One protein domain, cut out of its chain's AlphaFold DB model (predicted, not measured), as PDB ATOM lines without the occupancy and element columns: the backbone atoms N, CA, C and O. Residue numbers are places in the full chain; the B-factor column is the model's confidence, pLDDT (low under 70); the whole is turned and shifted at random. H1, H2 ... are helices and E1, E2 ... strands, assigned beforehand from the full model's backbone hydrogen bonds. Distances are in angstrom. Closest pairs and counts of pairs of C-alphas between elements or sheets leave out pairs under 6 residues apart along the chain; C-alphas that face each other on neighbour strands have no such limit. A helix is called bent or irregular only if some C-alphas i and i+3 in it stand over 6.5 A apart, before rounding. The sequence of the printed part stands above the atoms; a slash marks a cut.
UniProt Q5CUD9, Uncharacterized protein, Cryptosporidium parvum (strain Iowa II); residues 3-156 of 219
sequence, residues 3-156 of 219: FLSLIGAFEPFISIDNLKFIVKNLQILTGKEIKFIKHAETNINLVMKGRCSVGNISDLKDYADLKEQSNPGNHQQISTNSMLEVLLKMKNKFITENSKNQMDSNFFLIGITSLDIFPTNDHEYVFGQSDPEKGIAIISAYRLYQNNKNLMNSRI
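What this domain is: This is residues 3 to 156 of the 219 residues of an uncharacterized protein of Cryptosporidium parvum (strain Iowa II) (UniProt Q5CUD9). A strongly twisted sheet of five strands, E2, E1, E6, E9 and E8, runs through the domain, with the long helix H4 crossing one face on a slant and the shorter helix H1 over the other face, where H5 packs on H1. The hairpin E3 and E4 packs, through E3, on the first half of H4, beside the short strand pair E5 and E7, while residues 68 to 73 and residues 97 to 102 stick out at the two far ends. The printed part has 154 residues, with five named helices and nine named strands in the order E1 H1 E2 E3 E4 H2 H3 E5 H4 E6 E7 E8 E9 H5; the class is mixed, helices and strands. The large sheet runs E2, E1, E6, E9, E8 and is mixed, E3 and E4 are antiparallel, and E5 and E7 are parallel. The whole is compact, with a radius of gyration of the C-alphas of 15.7 A, and spans 50 by 35 by 28 A.

How they stand to each other: E1, residues 3 to 6, is an inner strand between E2, residues 34 to 36, and E6, residues 108 to 113, and is parallel to both; N 4 and O 35 are 2.8 A apart, and N 5 and O 110 are 3.0 A apart, both within hydrogen-bond range. E6 is also parallel to E9, residues 136 to 140, with N 139 and O 111 at 2.8 A. E9 forms an antiparallel hairpin with the edge strand E8, residues 128 to 131, with N 129 and O 138 at 2.9 A. H1, residues 16 to 30, is on this sheet at a height of 9.8 A, only just over E2 and E1 with 3 of its C-alphas falling on each, and runs along the strands, at 27 degrees to E1 on the local plane. E1, H1 and E2 make a strand-helix-strand unit, two parallel neighbour strands joined through a helix, with a right-handed crossover. H4, residues 80 to 101, is on the opposite face, making three layers, helices on both faces of the sheet; its height is 8.6 A and it runs slantwise to the strands, at 46 degrees to E6 on the local plane. Its closest C-alpha pair with E9 is Leu 87 and Ile 136, 6.5 A. E3, residues 43 to 48, comes closest to H4 at the C-alphas of Leu 46 and Ser 82, 5.4 A, and forms a hairpin with E4, residues 51 to 56, N 46 and O 53 being 2.8 A apart. E5, residues 77 to 79, is parallel to E7, residues 116 to 118, with N 78 and O 116 at 2.9 A. H5, residues 149 to 156, touches H1 through residues 18 to 22 of H1 alone, the closest C-alphas being those of Asn 18 and Asn 153, 6.3 A; they run the same way at a tilt of 37 degrees, only just steep. H2, residues 57 to 61, and H3, residues 63 to 68, meet only through their link. In H1 every O i to N i+4 pair is within hydrogen-bond range; H2 has 0 of 1, with 2 of 2 O i to N i+3 pairs, H3 1 of 2, H4 16 of 18 and H5 2 of 4.

Where its parts are: E1 begins at C-alpha 3, (17.635, 17.557, 20.885), and is 10.4 A long. H1 is 20.8 A long, E2 7.1 A, E3 15.4 A and E4 16.3 A. H2 measures 7.8 A, H3 9.4 A and E5 6.8 A. H4 starts at C-alpha 80, (25.534, 6.853, 8.124), is 31.1 A long, has a kink of 28 degrees near residue 95 and is irregular, C-alphas 97 and 100 being 7.6 A apart. E6 is 16.4 A long, E7 7.1 A, E8 10.6 A and E9 13.9 A. H5 is 11.1 A long, is irregular with C-alphas 150 and 153 7.1 A apart, and ends at C-alpha 156, (18.117, 21.451, 6.021).

The domain as a whole: The two C-alphas farthest apart are those of Pro 72 and Gln 102, 50.5 A. The printed part has no cut, and no link is long. The mean pLDDT of the printed part is 78.5; it is under 70 at residues 9 to 13, 39 to 45, 50 to 74, 100 to 104 and 147.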
ATOM      1  N   PHE A   3      16.289  17.063  20.679       93.94
ATOM      2  CA  PHE A   3      17.635  17.557  20.885       93.94
ATOM      3  C   PHE A   3      18.356  17.662  19.549       93.94
ATOM      4  O   PHE A   3      18.301  16.743  18.734       93.94
ATOM      5  N   LEU A   4      19.051  18.773  19.342       92.50
ATOM      6  CA  LEU A   4      19.956  18.991  18.226       92.50
ATOM      7  C   LEU A   4      21.402  18.837  18.688       92.50
ATOM      8  O   LEU A   4      21.768  19.256  19.789       92.50
ATOM      9  N   SER A   5      22.236  18.268  17.826       89.81
ATOM     10  CA  SER A   5      23.680  18.201  18.030       89.81
ATOM     11  C   SER A   5      24.421  18.514  16.741       89.81
ATOM     12  O   SER A   5      24.010  18.108  15.659       89.81
ATOM     13  N   LEU A   6      25.557  19.186  16.864       86.44
ATOM     14  CA  LEU A   6      26.511  19.359  15.775       86.44
ATOM     15  C   LEU A   6      27.577  18.265  15.866       86.44
ATOM     16  O   LEU A   6      28.167  18.076  16.929       86.44
ATOM     17  N   ILE A   7      27.798  17.521  14.781       80.06
ATOM     18  CA  ILE A   7      28.765  16.413  14.719       80.06
ATOM     19  C   ILE A   7      29.637  16.607  13.490       80.06
ATOM     20  O   ILE A   7      29.151  16.489  12.369       80.06
ATOM     21  N   GLY A   8      30.919  16.926  13.680       71.31
ATOM     22  CA  GLY A   8      31.790  17.249  12.547       71.31
ATOM     23  C   GLY A   8      31.212  18.376  11.678       71.31
ATOM     24  O   GLY A   8      31.267  18.300  10.452       71.31
ATOM     25  N   ALA A   9      30.531  19.339  12.309       58.59
ATOM     26  CA  ALA A   9      29.958  20.508  11.658       58.59
ATOM     27  C   ALA A   9      30.829  21.723  11.970       58.59
ATOM     28  O   ALA A   9      30.995  22.078  13.138       58.59
ATOM     29  N   PHE A  10      31.366  22.336  10.919       61.88
ATOM     30  CA  PHE A  10      32.305  23.450  11.017       61.88
ATOM     31  C   PHE A  10      31.724  24.724  10.428       61.88
ATOM     32  O   PHE A  10      30.988  24.696   9.439       61.88
ATOM     33  N   GLU A  11      32.114  25.859  10.999       43.31
ATOM     34  CA  GLU A  11      32.102  27.114  10.253       43.31
ATOM     35  C   GLU A  11      33.003  26.949   9.011       43.31
ATOM     36  O   GLU A  11      34.073  26.341   9.117       43.31
ATOM     37  N   PRO A  12      32.598  27.424   7.818       51.91
ATOM     38  CA  PRO A  12      31.483  28.337   7.543       51.91
ATOM     39  C   PRO A  12      30.181  27.652   7.068       51.91
ATOM     40  O   PRO A  12      29.347  28.293   6.419       51.91
ATOM     41  N   PHE A  13      30.006  26.342   7.281       63.94
ATOM     42  CA  PHE A  13      28.881  25.597   6.698       63.94
ATOM     43  C   PHE A  13      27.564  25.782   7.459       63.94
ATOM     44  O   PHE A  13      26.514  25.841   6.825       63.94
ATOM     45  N   ILE A  14      27.593  25.889   8.791       73.88
ATOM     46  CA  ILE A  14      26.394  26.100   9.617       73.88
ATOM     47  C   ILE A  14      26.672  27.222  10.615       73.88
ATOM     48  O   ILE A  14      27.285  26.984  11.651       73.88
ATOM     49  N   SER A  15      26.180  28.423  10.315       80.31
ATOM     50  CA  SER A  15      26.324  29.574  11.206       80.31
ATOM     51  C   SER A  15      25.331  29.545  12.368       80.31
ATOM     52  O   SER A  15      24.287  28.882  12.321       80.31
ATOM     53  N   ILE A  16      25.597  30.356  13.394       80.44
ATOM     54  CA  ILE A  16      24.668  30.590  14.512       80.44
ATOM     55  C   ILE A  16      23.284  31.039  14.014       80.44
ATOM     56  O   ILE A  16      22.266  30.626  14.572       80.44
ATOM     57  N   ASP A  17      23.213  31.846  12.956       83.81
ATOM     58  CA  ASP A  17      21.933  32.313  12.418       83.81
ATOM     59  C   ASP A  17      21.186  31.208  11.664       83.81
ATOM     60  O   ASP A  17      19.957  31.122  11.755       83.81
ATOM     61  N   ASN A  18      21.911  30.289  11.015       85.06
ATOM     62  CA  ASN A  18      21.314  29.071  10.462       85.06
ATOM     63  C   ASN A  18      20.697  28.218  11.580       85.06
ATOM     64  O   ASN A  18      19.555  27.774  11.460       85.06
ATOM     65  N   LEU A  19      21.401  28.047  12.703       85.25
ATOM     66  CA  LEU A  19      20.891  27.300  13.857       85.25
ATOM     67  C   LEU A  19      19.661  27.954  14.480       85.25
ATOM     68  O   LEU A  19      18.679  27.262  14.739       85.25
ATOM     69  N   LYS A  20      19.673  29.278  14.680       87.56
ATOM     70  CA  LYS A  20      18.504  30.020  15.182       87.56
ATOM     71  C   LYS A  20      17.294  29.830  14.271       87.56
ATOM     72  O   LYS A  20      16.192  29.595  14.767       87.56
ATOM     73  N   PHE A  21      17.496  29.903  12.953       90.94
ATOM     74  CA  PHE A  21      16.437  29.656  11.977       90.94
ATOM     75  C   PHE A  21      15.868  28.239  12.117       90.94
ATOM     76  O   PHE A  21      14.651  28.080  12.207       90.94
ATOM     77  N   ILE A  22      16.734  27.223  12.156       90.81
ATOM     78  CA  ILE A  22      16.330  25.816  12.262       90.81
ATOM     79  C   ILE A  22      15.550  25.584  13.557       90.81
ATOM     80  O   ILE A  22      14.442  25.063  13.512       90.81
ATOM     81  N   VAL A  23      16.077  26.029  14.699       91.00
ATOM     82  CA  VAL A  23      15.440  25.868  16.015       91.00
ATOM     83  C   VAL A  23      14.050  26.489  16.032       91.00
ATOM     84  O   VAL A  23      13.088  25.804  16.373       91.00
ATOM     85  N   LYS A  24      13.930  27.754  15.605       92.06
ATOM     86  CA  LYS A  24      12.649  28.468  15.585       92.06
ATOM     87  C   LYS A  24      11.612  27.730  14.739       92.06
ATOM     88  O   LYS A  24      10.488  27.525  15.187       92.06
ATOM     89  N   ASN A  25      11.978  27.331  13.523       92.69
ATOM     90  CA  ASN A  25      11.034  26.675  12.621       92.69
ATOM     91  C   ASN A  25      10.696  25.251  13.071       92.69
ATOM     92  O   ASN A  25       9.542  24.859  12.974       92.69
ATOM     93  N   LEU A  26      11.646  24.495  13.626       91.94
ATOM     94  CA  LEU A  26      11.352  23.178  14.194       91.94
ATOM     95  C   LEU A  26      10.416  23.267  15.399       91.94
ATOM     96  O   LEU A  26       9.521  22.435  15.516       91.94
ATOM     97  N   GLN A  27      10.573  24.270  16.269       91.44
ATOM     98  CA  GLN A  27       9.633  24.500  17.372       91.44
ATOM     99  C   GLN A  27       8.213  24.736  16.852       91.44
ATOM    100  O   GLN A  27       7.277  24.118  17.349       91.44
ATOM    101  N   ILE A  28       8.064  25.586  15.829       89.69
ATOM    102  CA  ILE A  28       6.767  25.886  15.205       89.69
ATOM    103  C   ILE A  28       6.175  24.631  14.554       89.69
ATOM    104  O   ILE A  28       5.034  24.279  14.832       89.69
ATOM    105  N   LEU A  29       6.961  23.940  13.725       88.94
ATOM    106  CA  LEU A  29       6.495  22.804  12.928       88.94
ATOM    107  C   LEU A  29       6.224  21.554  13.761       88.94
ATOM    108  O   LEU A  29       5.387  20.753  13.382       88.94
ATOM    109  N   THR A  30       6.927  21.337  14.869       88.75
ATOM    110  CA  THR A  30       6.752  20.114  15.678       88.75
ATOM    111  C   THR A  30       5.932  20.347  16.944       88.75
ATOM    112  O   THR A  30       5.492  19.387  17.579       88.75
ATOM    113  N   GLY A  31       5.776  21.603  17.373       88.38
ATOM    114  CA  GLY A  31       5.234  21.950  18.687       88.38
ATOM    115  C   GLY A  31       6.065  21.401  19.857       88.38
ATOM    116  O   GLY A  31       5.575  21.350  20.984       88.38
ATOM    117  N   LYS A  32       7.298  20.930  19.614       87.94
ATOM    118  CA  LYS A  32       8.187  20.368  20.637       87.94
ATOM    119  C   LYS A  32       9.247  21.383  21.047       87.94
ATOM    120  O   LYS A  32       9.765  22.149  20.240       87.94
ATOM    121  N   GLU A  33       9.629  21.319  22.317       90.19
ATOM    122  CA  GLU A  33      10.818  22.009  22.806       90.19
ATOM    123  C   GLU A  33      12.075  21.450  22.114       90.19
ATOM    124  O   GLU A  33      12.255  20.224  22.044       90.19
ATOM    125  N   ILE A  34      12.923  22.359  21.619       92.12
ATOM    126  CA  ILE A  34      14.197  22.061  20.962       92.12
ATOM    127  C   ILE A  34      15.335  22.477  21.898       92.12
ATOM    128  O   ILE A  34      15.425  23.641  22.285       92.12
ATOM    129  N   LYS A  35      16.214  21.537  22.247       90.62
ATOM    130  CA  LYS A  35      17.413  21.773  23.070       90.62
ATOM    131  C   LYS A  35      18.673  21.378  22.318       90.62
ATOM    132  O   LYS A  35      18.607  20.611  21.367       90.62
ATOM    133  N   PHE A  36      19.828  21.862  22.761       86.25
ATOM    134  CA  PHE A  36      21.116  21.429  22.218       86.25
ATOM    135  C   PHE A  36      21.830  20.488  23.183       86.25
ATOM    136  O   PHE A  36      21.935  20.787  24.372       86.25
ATOM    137  N   ILE A  37      22.362  19.384  22.659       81.00
ATOM    138  CA  ILE A  37      23.360  18.564  23.354       81.00
ATOM    139  C   ILE A  37      24.717  18.950  22.784       81.00
ATOM    140  O   ILE A  37      24.938  18.879  21.574       81.00
ATOM    141  N   LYS A  38      25.628  19.385  23.655       70.75
ATOM    142  CA  LYS A  38      27.015  19.615  23.251       70.75
ATOM    143  C   LYS A  38      27.677  18.277  22.945       70.75
ATOM    144  O   LYS A  38      27.466  17.296  23.655       70.75
ATOM    145  N   HIS A  39      28.499  18.261  21.901       66.31
ATOM    146  CA  HIS A  39      29.316  17.101  21.591       66.31
ATOM    147  C   HIS A  39      30.238  16.757  22.771       66.31
ATOM    148  O   HIS A  39      30.816  17.651  23.392       66.31
ATOM    149  N   ALA A  40      30.368  15.465  23.060       60.12
ATOM    150  CA  ALA A  40      31.273  14.934  24.067       60.12
ATOM    151  C   ALA A  40      32.236  13.949  23.399       60.12
ATOM    152  O   ALA A  40      31.819  13.184  22.528       60.12
ATOM    153  N   GLU A  41      33.500  13.959  23.820       59.66
ATOM    154  CA  GLU A  41      34.545  13.096  23.259       59.66
ATOM    155  C   GLU A  41      34.138  11.620  23.342       59.66
ATOM    156  O   GLU A  41      33.763  11.116  24.408       59.66
ATOM    157  N   THR A  42      34.155  10.944  22.191       59.66
ATOM    158  CA  THR A  42      33.817   9.526  22.057       59.66
ATOM    159  C   THR A  42      34.740   8.859  21.035       59.66
ATOM    160  O   THR A  42      34.897   9.350  19.918       59.66
ATOM    161  N   ASN A  43      35.320   7.716  21.421       61.25
ATOM    162  CA  ASN A  43      36.080   6.836  20.529       61.25
ATOM    163  C   ASN A  43      35.112   5.973  19.706       61.25
ATOM    164  O   ASN A  43      34.327   5.201  20.282       61.25
ATOM    165  N   ILE A  44      35.152   6.089  18.376       66.94
ATOM    166  CA  ILE A  44      34.315   5.316  17.445       66.94
ATOM    167  C   ILE A  44      35.129   4.914  16.210       66.94
ATOM    168  O   ILE A  44      36.008   5.643  15.757       66.94
ATOM    169  N   ASN A  45      34.801   3.747  15.655       69.38
ATOM    170  CA  ASN A  45      35.294   3.331  14.347       69.38
ATOM    171  C   ASN A  45      34.463   4.035  13.269       69.38
ATOM    172  O   ASN A  45      33.263   3.790  13.131       69.38
ATOM    173  N   LEU A  46      35.094   4.931  12.519       74.69
ATOM    174  CA  LEU A  46      34.460   5.640  11.420       74.69
ATOM    175  C   LEU A  46      34.718   4.874  10.123       74.69
ATOM    176  O   LEU A  46      35.856   4.637   9.721       74.69
ATOM    177  N   VAL A  47      33.645   4.485   9.444       73.88
ATOM    178  CA  VAL A  47      33.730   3.895   8.112       73.88
ATOM    179  C   VAL A  47      33.651   5.021   7.096       73.88
ATOM    180  O   VAL A  47      32.651   5.733   7.011       73.88
ATOM    181  N   MET A  48      34.708   5.169   6.313       75.56
ATOM    182  CA  MET A  48      34.784   6.066   5.171       75.56
ATOM    183  C   MET A  48      34.595   5.254   3.887       75.56
ATOM    184  O   MET A  48      34.829   4.043   3.852       75.56
ATOM    185  N   LYS A  49      34.164   5.884   2.796       75.19
ATOM    186  CA  LYS A  49      33.974   5.156   1.535       75.19
ATOM    187  C   LYS A  49      35.284   4.488   1.098       75.19
ATOM    188  O   LYS A  49      36.294   5.154   0.887       75.19
ATOM    189  N   GLY A  50      35.267   3.155   1.019       65.50
ATOM    190  CA  GLY A  50      36.426   2.333   0.666       65.50
ATOM    191  C   GLY A  50      37.504   2.151   1.750       65.50
ATOM    192  O   GLY A  50      38.513   1.520   1.443       65.50
ATOM    193  N   ARG A  51      37.348   2.675   2.984       64.00
ATOM    194  CA  ARG A  51      38.324   2.533   4.096       64.00
ATOM    195  C   ARG A  51      37.667   2.623   5.484       64.00
ATOM    196  O   ARG A  51      36.752   3.405   5.677       64.00
ATOM    197  N   CYS A  52      38.172   1.902   6.484       60.69
ATOM    198  CA  CYS A  52      37.763   2.078   7.888       60.69
ATOM    199  C   CYS A  52      38.892   2.747   8.685       60.69
ATOM    200  O   CYS A  52      40.047   2.344   8.546       60.69
ATOM    201  N   SER A  53      38.569   3.732   9.521       60.34
ATOM    202  CA  SER A  53      39.502   4.410  10.427       60.34
ATOM    203  C   SER A  53      38.992   4.369  11.872       60.34
ATOM    204  O   SER A  53      37.797   4.230  12.128       60.34
ATOM    205  N   VAL A  54      39.908   4.454  12.836       58.56
ATOM    206  CA  VAL A  54      39.595   4.528  14.272       58.56
ATOM    207  C   VAL A  54      40.115   5.864  14.788       58.56
ATOM    208  O   VAL A  54      41.286   6.170  14.573       58.56
ATOM    209  N   GLY A  55      39.272   6.660  15.446       60.25
ATOM    210  CA  GLY A  55      39.667   7.965  15.989       60.25
ATOM    211  C   GLY A  55      38.606   8.584  16.904       60.25
ATOM    212  O   GLY A  55      37.485   8.071  17.004       60.25
ATOM    213  N   ASN A  56      38.947   9.686  17.583       56.62
ATOM    214  CA  ASN A  56      37.966  10.467  18.335       56.62
ATOM    215  C   ASN A  56      37.224  11.429  17.406       56.62
ATOM    216  O   ASN A  56      37.812  12.099  16.563       56.62
ATOM    217  N   ILE A  57      35.917  11.578  17.606       57.25
ATOM    218  CA  ILE A  57      35.105  12.519  16.810       57.25
ATOM    219  C   ILE A  57      35.420  13.985  17.135       57.25
ATOM    220  O   ILE A  57      35.178  14.861  16.308       57.25
ATOM    221  N   SER A  58      36.014  14.265  18.298       54.88
ATOM    222  CA  SER A  58      36.565  15.585  18.618       54.88
ATOM    223  C   SER A  58      37.723  15.996  17.719       54.88
ATOM    224  O   SER A  58      37.966  17.192  17.607       54.88
ATOM    225  N   ASP A  59      38.397  15.042  17.077       47.81
ATOM    226  CA  ASP A  59      39.552  15.295  16.211       47.81
ATOM    227  C   ASP A  59      39.105  15.661  14.793       47.81
ATOM    228  O   ASP A  59      39.869  16.219  14.017       47.81
ATOM    229  N   LEU A  60      37.821  15.459  14.468       50.88
ATOM    230  CA  LEU A  60      37.239  15.964  13.226       50.88
ATOM    231  C   LEU A  60      37.181  17.497  13.197       50.88
ATOM    232  O   LEU A  60      36.793  18.029  12.164       50.88
ATOM    233  N   LYS A  61      37.530  18.185  14.302       44.78
ATOM    234  CA  LYS A  61      37.384  19.633  14.506       44.78
ATOM    235  C   LYS A  61      38.075  20.514  13.465       44.78
ATOM    236  O   LYS A  61      37.619  21.634  13.251       44.78
ATOM    237  N   ASP A  62      39.097  19.993  12.798       45.22
ATOM    238  CA  ASP A  62      39.850  20.714  11.782       45.22
ATOM    239  C   ASP A  62      39.607  20.109  10.397       45.22
ATOM    240  O   ASP A  62      40.256  19.166   9.950       45.22
ATOM    241  N   TYR A  63      38.676  20.714   9.655       40.53
ATOM    242  CA  TYR A  63      38.465  20.421   8.230       40.53
ATOM    243  C   TYR A  63      39.742  20.632   7.382       40.53
ATOM    244  O   TYR A  63      39.827  20.142   6.255       40.53
ATOM    245  N   ALA A  64      40.734  21.360   7.913       41.72
ATOM    246  CA  ALA A  64      42.031  21.588   7.282       41.72
ATOM    247  C   ALA A  64      42.842  20.289   7.103       41.72
ATOM    248  O   ALA A  64      43.374  20.064   6.015       41.72
ATOM    249  N   ASP A  65      42.825  19.381   8.082       40.50
ATOM    250  CA  ASP A  65      43.630  18.149   8.043       40.50
ATOM    251  C   ASP A  65      43.075  17.108   7.054       40.50
ATOM    252  O   ASP A  65      43.814  16.295   6.495       40.50
ATOM    253  N   LEU A  66      41.773  17.171   6.750       43.12
ATOM    254  CA  LEU A  66      41.135  16.320   5.734       43.12
ATOM    255  C   LEU A  66      41.391  16.812   4.299       43.12
ATOM    256  O   LEU A  66      41.267  16.032   3.353       43.12
ATOM    257  N   LYS A  67      41.769  18.086   4.116       38.00
ATOM    258  CA  LYS A  67      42.146  18.638   2.804       38.00
ATOM    259  C   LYS A  67      43.569  18.267   2.400       38.00
ATOM    260  O   LYS A  67      43.787  17.960   1.229       38.00
ATOM    261  N   GLU A  68      44.519  18.238   3.332       39.25
ATOM    262  CA  GLU A  68      45.937  18.015   2.999       39.25
ATOM    263  C   GLU A  68      46.276  16.563   2.623       39.25
ATOM    264  O   GLU A  68      47.287  16.315   1.972       39.25
ATOM    265  N   GLN A  69      45.391  15.601   2.907       42.38
ATOM    266  CA  GLN A  69      45.525  14.213   2.436       42.38
ATOM    267  C   GLN A  69      44.689  13.899   1.182       42.38
ATOM    268  O   GLN A  69      44.610  12.742   0.751       42.38
ATOM    269  N   SER A  70      44.054  14.909   0.577       38.09
ATOM    270  CA  SER A  70      43.194  14.730  -0.592       38.09
ATOM    271  C   SER A  70      43.932  15.066  -1.891       38.09
ATOM    272  O   SER A  70      44.091  16.213  -2.294       38.09
ATOM    273  N   ASN A  71      44.344  14.014  -2.599       35.94
ATOM    274  CA  ASN A  71      44.476  14.078  -4.051       35.94
ATOM    275  C   ASN A  71      43.111  14.562  -4.604       35.94
ATOM    276  O   ASN A  71      42.085  14.038  -4.156       35.94
ATOM    277  N   PRO A  72      43.050  15.501  -5.565       36.56
ATOM    278  CA  PRO A  72      41.827  16.219  -5.960       36.56
ATOM    279  C   PRO A  72      40.700  15.353  -6.572       36.56
ATOM    280  O   PRO A  72      39.679  15.887  -6.992       36.56
ATOM    281  N   GLY A  73      40.852  14.023  -6.601       43.53
ATOM    282  CA  GLY A  73      39.833  13.047  -7.004       43.53
ATOM    283  C   GLY A  73      39.169  12.246  -5.869       43.53
ATOM    284  O   GLY A  73      38.287  11.448  -6.166       43.53
ATOM    285  N   ASN A  74      39.549  12.417  -4.593       52.25
ATOM    286  CA  ASN A  74      39.013  11.621  -3.472       52.25
ATOM    287  C   ASN A  74      38.158  12.465  -2.516       52.25
ATOM    288  O   ASN A  74      38.597  12.859  -1.435       52.25
ATOM    289  N   HIS A  75      36.908  12.715  -2.905       72.38
ATOM    290  CA  HIS A  75      35.887  13.213  -1.984       72.38
ATOM    291  C   HIS A  75      35.593  12.159  -0.905       72.38
ATOM    292  O   HIS A  75      35.199  11.033  -1.214       72.38
ATOM    293  N   GLN A  76      35.806  12.508   0.363       76.00
ATOM    294  CA  GLN A  76      35.615  11.592   1.483       76.00
ATOM    295  C   GLN A  76      34.160  11.613   1.957       76.00
ATOM    296  O   GLN A  76      33.616  12.659   2.307       76.00
ATOM    297  N   GLN A  77      33.546  10.432   2.000       86.69
ATOM    298  CA  GLN A  77      32.197  10.227   2.524       86.69
ATOM    299  C   GLN A  77      32.262   9.324   3.750       86.69
ATOM    300  O   GLN A  77      33.077   8.398   3.779       86.69
ATOM    301  N   ILE A  78      31.395   9.560   4.730       88.56
ATOM    302  CA  ILE A  78      31.314   8.781   5.971       88.56
ATOM    303  C   ILE A  78      30.015   7.977   5.995       88.56
ATOM    304  O   ILE A  78      28.961   8.453   5.579       88.56
ATOM    305  N   SER A  79      30.080   6.743   6.484       91.88
ATOM    306  CA  SER A  79      28.903   5.893   6.591       91.88
ATOM    307  C   SER A  79      27.897   6.485   7.578       91.88
ATOM    308  O   SER A  79      28.253   6.892   8.691       91.88
ATOM    309  N   THR A  80      26.619   6.479   7.209       93.69
ATOM    310  CA  THR A  80      25.534   6.853   8.124       93.69
ATOM    311  C   THR A  80      25.510   5.967   9.364       93.69
ATOM    312  O   THR A  80      25.237   6.477  10.445       93.69
ATOM    313  N   ASN A  81      25.876   4.686   9.254       92.81
ATOM    314  CA  ASN A  81      25.946   3.775  10.398       92.81
ATOM    315  C   ASN A  81      26.944   4.275  11.447       92.81
ATOM    316  O   ASN A  81      26.591   4.368  12.621       92.81
ATOM    317  N   SER A  82      28.141   4.698  11.026       89.88
ATOM    318  CA  SER A  82      29.121   5.301  11.937       89.88
ATOM    319  C   SER A  82      28.570   6.562  12.605       89.88
ATOM    320  O   SER A  82      28.710   6.719  13.814       89.88
ATOM    321  N   MET A  83      27.888   7.435  11.854       91.00
ATOM    322  CA  MET A  83      27.281   8.652  12.412       91.00
ATOM    323  C   MET A  83      26.138   8.362  13.398       91.00
ATOM    324  O   MET A  83      26.017   9.027  14.427       91.00
ATOM    325  N   LEU A  84      25.306   7.358  13.119       94.06
ATOM    326  CA  LEU A  84      24.237   6.919  14.015       94.06
ATOM    327  C   LEU A  84      24.811   6.277  15.286       94.06
ATOM    328  O   LEU A  84      24.292   6.514  16.375       94.06
ATOM    329  N   GLU A  85      25.921   5.542  15.199       91.88
ATOM    330  CA  GLU A  85      26.637   5.050  16.381       91.88
ATOM    331  C   GLU A  85      27.157   6.195  17.260       91.88
ATOM    332  O   GLU A  85      27.037   6.116  18.488       91.88
ATOM    333  N   VAL A  86      27.656   7.290  16.664       89.94
ATOM    334  CA  VAL A  86      28.021   8.512  17.409       89.94
ATOM    335  C   VAL A  86      26.838   9.033  18.200       89.94
ATOM    336  O   VAL A  86      26.921   9.210  19.419       89.94
ATOM    337  N   LEU A  87      25.725   9.260  17.509       91.94
ATOM    338  CA  LEU A  87      24.511   9.803  18.106       91.94
ATOM    339  C   LEU A  87      23.984   8.904  19.221       91.94
ATOM    340  O   LEU A  87      23.580   9.406  20.267       91.94
ATOM    341  N   LEU A  88      24.041   7.584  19.045       92.94
ATOM    342  CA  LEU A  88      23.630   6.632  20.068       92.94
ATOM    343  C   LEU A  88      24.499   6.727  21.327       92.94
ATOM    344  O   LEU A  88      23.961   6.805  22.433       92.94
ATOM    345  N   LYS A  89      25.833   6.762  21.185       90.19
ATOM    346  CA  LYS A  89      26.734   6.922  22.341       90.19
ATOM    347  C   LYS A  89      26.492   8.254  23.049       90.19
ATOM    348  O   LYS A  89      26.414   8.279  24.277       90.19
ATOM    349  N   MET A  90      26.315   9.337  22.291       88.19
ATOM    350  CA  MET A  90      25.984  10.655  22.839       88.19
ATOM    351  C   MET A  90      24.656  10.635  23.604       88.19
ATOM    352  O   MET A  90      24.597  11.120  24.733       88.19
ATOM    353  N   LYS A  91      23.611  10.030  23.028       90.94
ATOM    354  CA  LYS A  91      22.291   9.894  23.652       90.94
ATOM    355  C   LYS A  91      22.367   9.119  24.966       90.94
ATOM    356  O   LYS A  91      21.871   9.594  25.983       90.94
ATOM    357  N   ASN A  92      23.035   7.966  24.968       90.62
ATOM    358  CA  ASN A  92      23.168   7.120  26.155       90.62
ATOM    359  C   ASN A  92      23.979   7.799  27.265       90.62
ATOM    360  O   ASN A  92      23.596   7.733  28.435       90.62
ATOM    361  N   LYS A  93      25.071   8.487  26.907       87.81
ATOM    362  CA  LYS A  93      25.866   9.272  27.858       87.81
ATOM    363  C   LYS A  93      25.018  10.370  28.494       87.81
ATOM    364  O   LYS A  93      24.954  10.459  29.715       87.81
ATOM    365  N   PHE A  94      24.294  11.125  27.671       87.62
ATOM    366  CA  PHE A  94      23.423  12.192  28.138       87.62
ATOM    367  C   PHE A  94      22.312  11.677  29.074       87.62
ATOM    368  O   PHE A  94      22.079  12.273  30.125       87.62
ATOM    369  N   ILE A  95      21.667  10.550  28.744       88.31
ATOM    370  CA  ILE A  95      20.681   9.887  29.620       88.31
ATOM    371  C   ILE A  95      21.321   9.490  30.953       88.31
ATOM    372  O   ILE A  95      20.752   9.750  32.010       88.31
ATOM    373  N   THR A  96      22.514   8.895  30.920       87.62
ATOM    374  CA  THR A  96      23.218   8.437  32.129       87.62
ATOM    375  C   THR A  96      23.552   9.609  33.055       87.62
ATOM    376  O   THR A  96      23.259   9.552  34.250       87.62
ATOM    377  N   GLU A  97      24.089  10.700  32.505       85.75
ATOM    378  CA  GLU A  97      24.449  11.917  33.248       85.75
ATOM    379  C   GLU A  97      23.223  12.637  33.836       85.75
ATOM    380  O   GLU A  97      23.315  13.232  34.909       85.75
ATOM    381  N   ASN A  98      22.062  12.538  33.181       82.50
ATOM    382  CA  ASN A  98      20.818  13.199  33.593       82.50
ATOM    383  C   ASN A  98      19.797  12.258  34.250       82.50
ATOM    384  O   ASN A  98      18.679  12.677  34.550       82.50
ATOM    385  N   SER A  99      20.176  11.009  34.527       75.31
ATOM    386  CA  SER A  99      19.311   9.995  35.149       75.31
ATOM    387  C   SER A  99      18.739  10.441  36.501       75.31
ATOM    388  O   SER A  99      17.596  10.130  36.832       75.31
ATOM    389  N   LYS A 100      19.487  11.257  37.255       69.81
ATOM    390  CA  LYS A 100      19.042  11.846  38.530       69.81
ATOM    391  C   LYS A 100      17.917  12.880  38.378       69.81
ATOM    392  O   LYS A 100      17.182  13.103  39.332       69.81
ATOM    393  N   ASN A 101      17.753  13.473  37.193       65.81
ATOM    394  CA  ASN A 101      16.761  14.519  36.913       65.81
ATOM    395  C   ASN A 101      15.424  13.964  36.379       65.81
ATOM    396  O   ASN A 101      14.636  14.734  35.837       65.81
ATOM    397  N   GLN A 102      15.178  12.647  36.486       63.34
ATOM    398  CA  GLN A 102      13.991  11.966  35.928       63.34
ATOM    399  C   GLN A 102      13.723  12.325  34.460       63.34
ATOM    400  O   GLN A 102      12.577  12.452  34.027       63.34
ATOM    401  N   MET A 103      14.782  12.534  33.678       66.31
ATOM    402  CA  MET A 103      14.588  12.870  32.283       66.31
ATOM    403  C   MET A 103      14.088  11.638  31.528       66.31
ATOM    404  O   MET A 103      14.751  10.602  31.510       66.31
ATOM    405  N   ASP A 104      12.915  11.767  30.907       65.88
ATOM    406  CA  ASP A 104      12.337  10.702  30.100       65.88
ATOM    407  C   ASP A 104      13.300  10.339  28.957       65.88
ATOM    408  O   ASP A 104      13.759  11.198  28.198       65.88
ATOM    409  N   SER A 105      13.609   9.048  28.842       70.69
ATOM    410  CA  SER A 105      14.397   8.478  27.743       70.69
ATOM    411  C   SER A 105      13.736   8.673  26.369       70.69
ATOM    412  O   SER A 105      14.392   8.536  25.331       70.69
ATOM    413  N   ASN A 106      12.453   9.050  26.351       83.81
ATOM    414  CA  ASN A 106      11.659   9.288  25.157       83.81
ATOM    415  C   ASN A 106      11.888  10.687  24.543       83.81
ATOM    416  O   ASN A 106      11.022  11.571  24.531       83.81
ATOM    417  N   PHE A 107      13.087  10.899  24.005       92.19
ATOM    418  CA  PHE A 107      13.403  12.062  23.178       92.19
ATOM    419  C   PHE A 107      14.075  11.666  21.869       92.19
ATOM    420  O   PHE A 107      14.670  10.594  21.740       92.19
ATOM    421  N   PHE A 108      14.014  12.575  20.903       95.81
ATOM    422  CA  PHE A 108      14.716  12.438  19.634       95.81
ATOM    423  C   PHE A 108      16.015  13.229  19.655       95.81
ATOM    424  O   PHE A 108      16.017  14.370  20.109       95.81
ATOM    425  N   LEU A 109      17.101  12.639  19.160       95.81
ATOM    426  CA  LEU A 109      18.378  13.325  18.968       95.81
ATOM    427  C   LEU A 109      18.701  13.403  17.475       95.81
ATOM    428  O   LEU A 109      18.950  12.386  16.834       95.81
ATOM    429  N   ILE A 110      18.717  14.616  16.932       96.69
ATOM    430  CA  ILE A 110      19.005  14.879  15.523       96.69
ATOM    431  C   ILE A 110      20.376  15.556  15.425       96.69
ATOM    432  O   ILE A 110      20.584  16.672  15.903       96.69
ATOM    433  N   GLY A 111      21.331  14.852  14.830       94.00
ATOM    434  CA  GLY A 111      22.650  15.357  14.489       94.00
ATOM    435  C   GLY A 111      22.642  16.109  13.166       94.00
ATOM    436  O   GLY A 111      21.966  15.704  12.224       94.00
ATOM    437  N   ILE A 112      23.450  17.160  13.066       92.00
ATOM    438  CA  ILE A 112      23.769  17.824  11.803       92.00
ATOM    439  C   ILE A 112      25.286  17.795  11.610       92.00
ATOM    440  O   ILE A 112      26.039  18.135  12.525       92.00
ATOM    441  N   THR A 113      25.732  17.385  10.425       88.44
ATOM    442  CA  THR A 113      27.145  17.300  10.039       88.44
ATOM    443  C   THR A 113      27.428  18.093   8.767       88.44
ATOM    444  O   THR A 113      26.570  18.187   7.890       88.44
ATOM    445  N   SER A 114      28.632  18.663   8.637       85.94
ATOM    446  CA  SER A 114      29.105  19.229   7.361       85.94
ATOM    447  C   SER A 114      29.812  18.202   6.475       85.94
ATOM    448  O   SER A 114      30.273  18.550   5.393       85.94
ATOM    449  N   LEU A 115      29.907  16.947   6.918       86.12
ATOM    450  CA  LEU A 115      30.549  15.856   6.189       86.12
ATOM    451  C   LEU A 115      29.540  15.185   5.256       86.12
ATOM    452  O   LEU A 115      28.350  15.102   5.570       86.12
ATOM    453  N   ASP A 116      29.996  14.714   4.100       90.12
ATOM    454  CA  ASP A 116      29.131  13.967   3.189       90.12
ATOM    455  C   ASP A 116      28.904  12.549   3.711       90.12
ATOM    456  O   ASP A 116      29.836  11.914   4.213       90.12
ATOM    457  N   ILE A 117      27.674  12.050   3.592       92.25
ATOM    458  CA  ILE A 117      27.279  10.768   4.181       92.25
ATOM    459  C   ILE A 117      26.721   9.801   3.139       92.25
ATOM    460  O   ILE A 117      26.086  10.212   2.166       92.25
ATOM    461  N   PHE A 118      26.943   8.505   3.356       92.50
ATOM    462  CA  PHE A 118      26.438   7.435   2.493       92.50
ATOM    463  C   PHE A 118      25.860   6.271   3.319       92.50
ATOM    464  O   PHE A 118      26.415   5.942   4.371       92.50
ATOM    465  N   PRO A 119      24.757   5.637   2.881       88.81
ATOM    466  CA  PRO A 119      24.096   4.598   3.667       88.81
ATOM    467  C   PRO A 119      24.790   3.237   3.545       88.81
ATOM    468  O   PRO A 119      25.017   2.548   4.536       88.81
ATOM    469  N   THR A 120      25.165   2.857   2.325       85.12
ATOM    470  CA  THR A 120      25.863   1.611   1.984       85.12
ATOM    471  C   THR A 120      26.775   1.864   0.785       85.12
ATOM    472  O   THR A 120      26.589   2.849   0.070       85.12
ATOM    473  N   ASN A 121      27.763   0.994   0.548       75.25
ATOM    474  CA  ASN A 121      28.741   1.187  -0.534       75.25
ATOM    475  C   ASN A 121      28.111   1.238  -1.938       75.25
ATOM    476  O   ASN A 121      28.705   1.834  -2.834       75.25
ATOM    477  N   ASP A 122      26.913   0.674  -2.104       75.69
ATOM    478  CA  ASP A 122      26.171   0.651  -3.370       75.69
ATOM    479  C   ASP A 122      25.381   1.943  -3.638       75.69
ATOM    480  O   ASP A 122      24.802   2.111  -4.707       75.69
ATOM    481  N   HIS A 123      25.339   2.865  -2.673       75.88
ATOM    482  CA  HIS A 123      24.655   4.147  -2.804       75.88
ATOM    483  C   HIS A 123      25.664   5.289  -2.877       75.88
ATOM    484  O   HIS A 123      26.688   5.310  -2.187       75.88
ATOM    485  N   GLU A 124      25.354   6.288  -3.701       82.06
ATOM    486  CA  GLU A 124      26.246   7.428  -3.858       82.06
ATOM    487  C   GLU A 124      26.287   8.294  -2.603       82.06
ATOM    488  O   GLU A 124      27.380   8.572  -2.127       82.06
ATOM    489  N   TYR A 125      25.136   8.711  -2.069       90.38
ATOM    490  CA  TYR A 125      25.011   9.552  -0.874       90.38
ATOM    491  C   TYR A 125      23.559   9.574  -0.372       90.38
ATOM    492  O   TYR A 125      22.650   9.132  -1.075       90.38
ATOM    493  N   VAL A 126      23.334  10.144   0.814       94.12
ATOM    494  CA  VAL A 126      22.002  10.555   1.299       94.12
ATOM    495  C   VAL A 126      22.069  11.936   1.953       94.12
ATOM    496  O   VAL A 126      23.126  12.362   2.413       94.12
ATOM    497  N   PHE A 127      20.944  12.653   2.003       95.00
ATOM    498  CA  PHE A 127      20.863  13.931   2.725       95.00
ATOM    499  C   PHE A 127      20.692  13.743   4.234       95.00
ATOM    500  O   PHE A 127      21.115  14.593   5.018       95.00
ATOM    501  N   GLY A 128      20.091  12.631   4.638       96.44
ATOM    502  CA  GLY A 128      19.897  12.255   6.024       96.44
ATOM    503  C   GLY A 128      19.610  10.765   6.151       96.44
ATOM    504  O   GLY A 128      19.399  10.078   5.152       96.44
ATOM    505  N   GLN A 129      19.683  10.269   7.379       97.38
ATOM    506  CA  GLN A 129      19.214   8.937   7.737       97.38
ATOM    507  C   GLN A 129      18.831   8.909   9.214       97.38
ATOM    508  O   GLN A 129      19.487   9.530  10.056       97.38
ATOM    509  N   SER A 130      17.813   8.128   9.540       97.88
ATOM    510  CA  SER A 130      17.329   7.921  10.899       97.88
ATOM    511  C   SER A 130      17.399   6.458  11.330       97.88
ATOM    512  O   SER A 130      17.350   5.530  10.523       97.88
ATOM    513  N   ASP A 131      17.507   6.265  12.641       97.69
ATOM    514  CA  ASP A 131      17.220   5.019  13.345       97.69
ATOM    515  C   ASP A 131      16.014   5.289  14.267       97.69
ATOM    516  O   ASP A 131      16.174   5.807  15.384       97.69
ATOM    517  N   PRO A 132      14.784   5.002  13.792       95.81
ATOM    518  CA  PRO A 132      13.560   5.267  14.540       95.81
ATOM    519  C   PRO A 132      13.441   4.479  15.839       95.81
ATOM    520  O   PRO A 132      12.743   4.921  16.749       95.81
ATOM    521  N   GLU A 133      14.062   3.302  15.944       95.25
ATOM    522  CA  GLU A 133      14.024   2.492  17.168       95.25
ATOM    523  C   GLU A 133      14.871   3.117  18.269       95.25
ATOM    524  O   GLU A 133      14.480   3.137  19.433       95.25
ATOM    525  N   LYS A 134      16.001   3.717  17.893       95.88
ATOM    526  CA  LYS A 134      16.878   4.416  18.834       95.88
ATOM    527  C   LYS A 134      16.509   5.885  19.018       95.88
ATOM    528  O   LYS A 134      17.051   6.542  19.910       95.88
ATOM    529  N   GLY A 135      15.587   6.421  18.217       96.44
ATOM    530  CA  GLY A 135      15.157   7.817  18.279       96.44
ATOM    531  C   GLY A 135      16.295   8.783  17.943       96.44
ATOM    532  O   GLY A 135      16.495   9.759  18.675       96.44
ATOM    533  N   ILE A 136      17.087   8.470  16.915       97.62
ATOM    534  CA  ILE A 136      18.235   9.269  16.472       97.62
ATOM    535  C   ILE A 136      18.224   9.470  14.954       97.62
ATOM    536  O   ILE A 136      17.829   8.572  14.217       97.62
ATOM    537  N   ALA A 137      18.679  10.625  14.475       98.06
ATOM    538  CA  ALA A 137      18.829  10.897  13.045       98.06
ATOM    539  C   ALA A 137      20.068  11.745  12.763       98.06
ATOM    540  O   ALA A 137      20.447  12.564  13.594       98.06
ATOM    541  N   ILE A 138      20.685  11.575  11.596       96.94
ATOM    542  CA  ILE A 138      21.807  12.386  11.116       96.94
ATOM    543  C   ILE A 138      21.420  13.095   9.821       96.94
ATOM    544  O   ILE A 138      20.871  12.473   8.918       96.94
ATOM    545  N   ILE A 139      21.736  14.387   9.722       95.75
ATOM    546  CA  ILE A 139      21.542  15.213   8.528       95.75
ATOM    547  C   ILE A 139      22.893  15.712   8.025       95.75
ATOM    548  O   ILE A 139      23.670  16.272   8.801       95.75
ATOM    549  N   SER A 140      23.164  15.568   6.730       92.94
ATOM    550  CA  SER A 140      24.344  16.149   6.091       92.94
ATOM    551  C   SER A 140      24.012  17.471   5.408       92.94
ATOM    552  O   SER A 140      23.196  17.542   4.491       92.94
ATOM    553  N   ALA A 141      24.703  18.531   5.819       90.19
ATOM    554  CA  ALA A 141      24.663  19.834   5.168       90.19
ATOM    555  C   ALA A 141      25.589  19.918   3.937       90.19
ATOM    556  O   ALA A 141      25.467  20.871   3.166       90.19
ATOM    557  N   TYR A 142      26.478  18.934   3.724       88.69
ATOM    558  CA  TYR A 142      27.542  18.981   2.710       88.69
ATOM    559  C   TYR A 142      27.002  19.314   1.313       88.69
ATOM    560  O   TYR A 142      27.463  20.248   0.657       88.69
ATOM    561  N   ARG A 143      25.965  18.586   0.880       87.94
ATOM    562  CA  ARG A 143      25.328  18.785  -0.433       87.94
ATOM    563  C   ARG A 143      24.244  19.862  -0.413       87.94
ATOM    564  O   ARG A 143      23.958  20.458  -1.445       87.94
ATOM    565  N   LEU A 144      23.673  20.162   0.756       88.38
ATOM    566  CA  LEU A 144      22.597  21.153   0.903       88.38
ATOM    567  C   LEU A 144      23.100  22.597   0.763       88.38
ATOM    568  O   LEU A 144      22.330  23.477   0.374       88.38
ATOM    569  N   TYR A 145      24.387  22.828   1.031       81.75
ATOM    570  CA  TYR A 145      25.066  24.115   0.842       81.75
ATOM    571  C   TYR A 145      25.353  24.449  -0.634       81.75
ATOM    572  O   TYR A 145      25.593  25.607  -0.979       81.75
ATOM    573  N   GLN A 146      25.357  23.448  -1.518       72.19
ATOM    574  CA  GLN A 146      25.837  23.603  -2.892       72.19
ATOM    575  C   GLN A 146      24.858  24.413  -3.763       72.19
ATOM    576  O   GLN A 146      23.641  24.403  -3.556       72.19
ATOM    577  N   ASN A 147      25.401  25.118  -4.761       69.25
ATOM    578  CA  ASN A 147      24.710  25.918  -5.789       69.25
ATOM    579  C   ASN A 147      23.968  27.182  -5.316       69.25
ATOM    580  O   ASN A 147      23.987  28.182  -6.028       69.25
ATOM    581  N   ASN A 148      23.330  27.182  -4.141       77.19
ATOM    582  CA  ASN A 148      22.628  28.358  -3.618       77.19
ATOM    583  C   ASN A 148      22.523  28.336  -2.085       77.19
ATOM    584  O   ASN A 148      21.652  27.678  -1.511       77.19
ATOM    585  N   LYS A 149      23.377  29.121  -1.419       74.19
ATOM    586  CA  LYS A 149      23.422  29.223   0.051       74.19
ATOM    587  C   LYS A 149      22.120  29.756   0.654       74.19
ATOM    588  O   LYS A 149      21.781  29.388   1.775       74.19
ATOM    589  N   ASN A 150      21.356  30.557  -0.093       82.56
ATOM    590  CA  ASN A 150      20.098  31.134   0.390       82.56
ATOM    591  C   ASN A 150      19.017  30.062   0.597       82.56
ATOM    592  O   ASN A 150      18.119  30.242   1.417       82.56
ATOM    593  N   LEU A 151      19.120  28.923  -0.098       87.62
ATOM    594  CA  LEU A 151      18.184  27.806   0.042       87.62
ATOM    595  C   LEU A 151      18.582  26.822   1.143       87.62
ATOM    596  O   LEU A 151      17.745  26.018   1.556       87.62
ATOM    597  N   MET A 152      19.813  26.896   1.661       87.56
ATOM    598  CA  MET A 152      20.349  25.925   2.618       87.56
ATOM    599  C   MET A 152      19.430  25.724   3.826       87.56
ATOM    600  O   MET A 152      19.123  24.590   4.180       87.56
ATOM    601  N   ASN A 153      18.961  26.813   4.436       89.75
ATOM    602  CA  ASN A 153      18.083  26.752   5.604       89.75
ATOM    603  C   ASN A 153      16.794  25.973   5.314       89.75
ATOM    604  O   ASN A 153      16.400  25.110   6.096       89.75
ATOM    605  N   SER A 154      16.167  26.244   4.165       92.12
ATOM    606  CA  SER A 154      14.952  25.543   3.746       92.12
ATOM    607  C   SER A 154      15.218  24.062   3.464       92.12
ATOM    608  O   SER A 154      14.427  23.211   3.854       92.12
ATOM    609  N   ARG A 155      16.363  23.742   2.852       94.25
ATOM    610  CA  ARG A 155      16.780  22.372   2.539       94.25
ATOM    611  C   ARG A 155      17.041  21.563   3.803       94.25
ATOM    612  O   ARG A 155      16.475  20.487   3.950       94.25
ATOM    613  N   ILE A 156      17.840  22.099   4.732       93.00
ATOM    614  CA  ILE A 156      18.117  21.451   6.021       93.00
ATOM    615  C   ILE A 156      16.807  21.207   6.765       93.00
ATOM    616  O   ILE A 156      16.585  20.105   7.251       93.00
TER     617      ILE A 156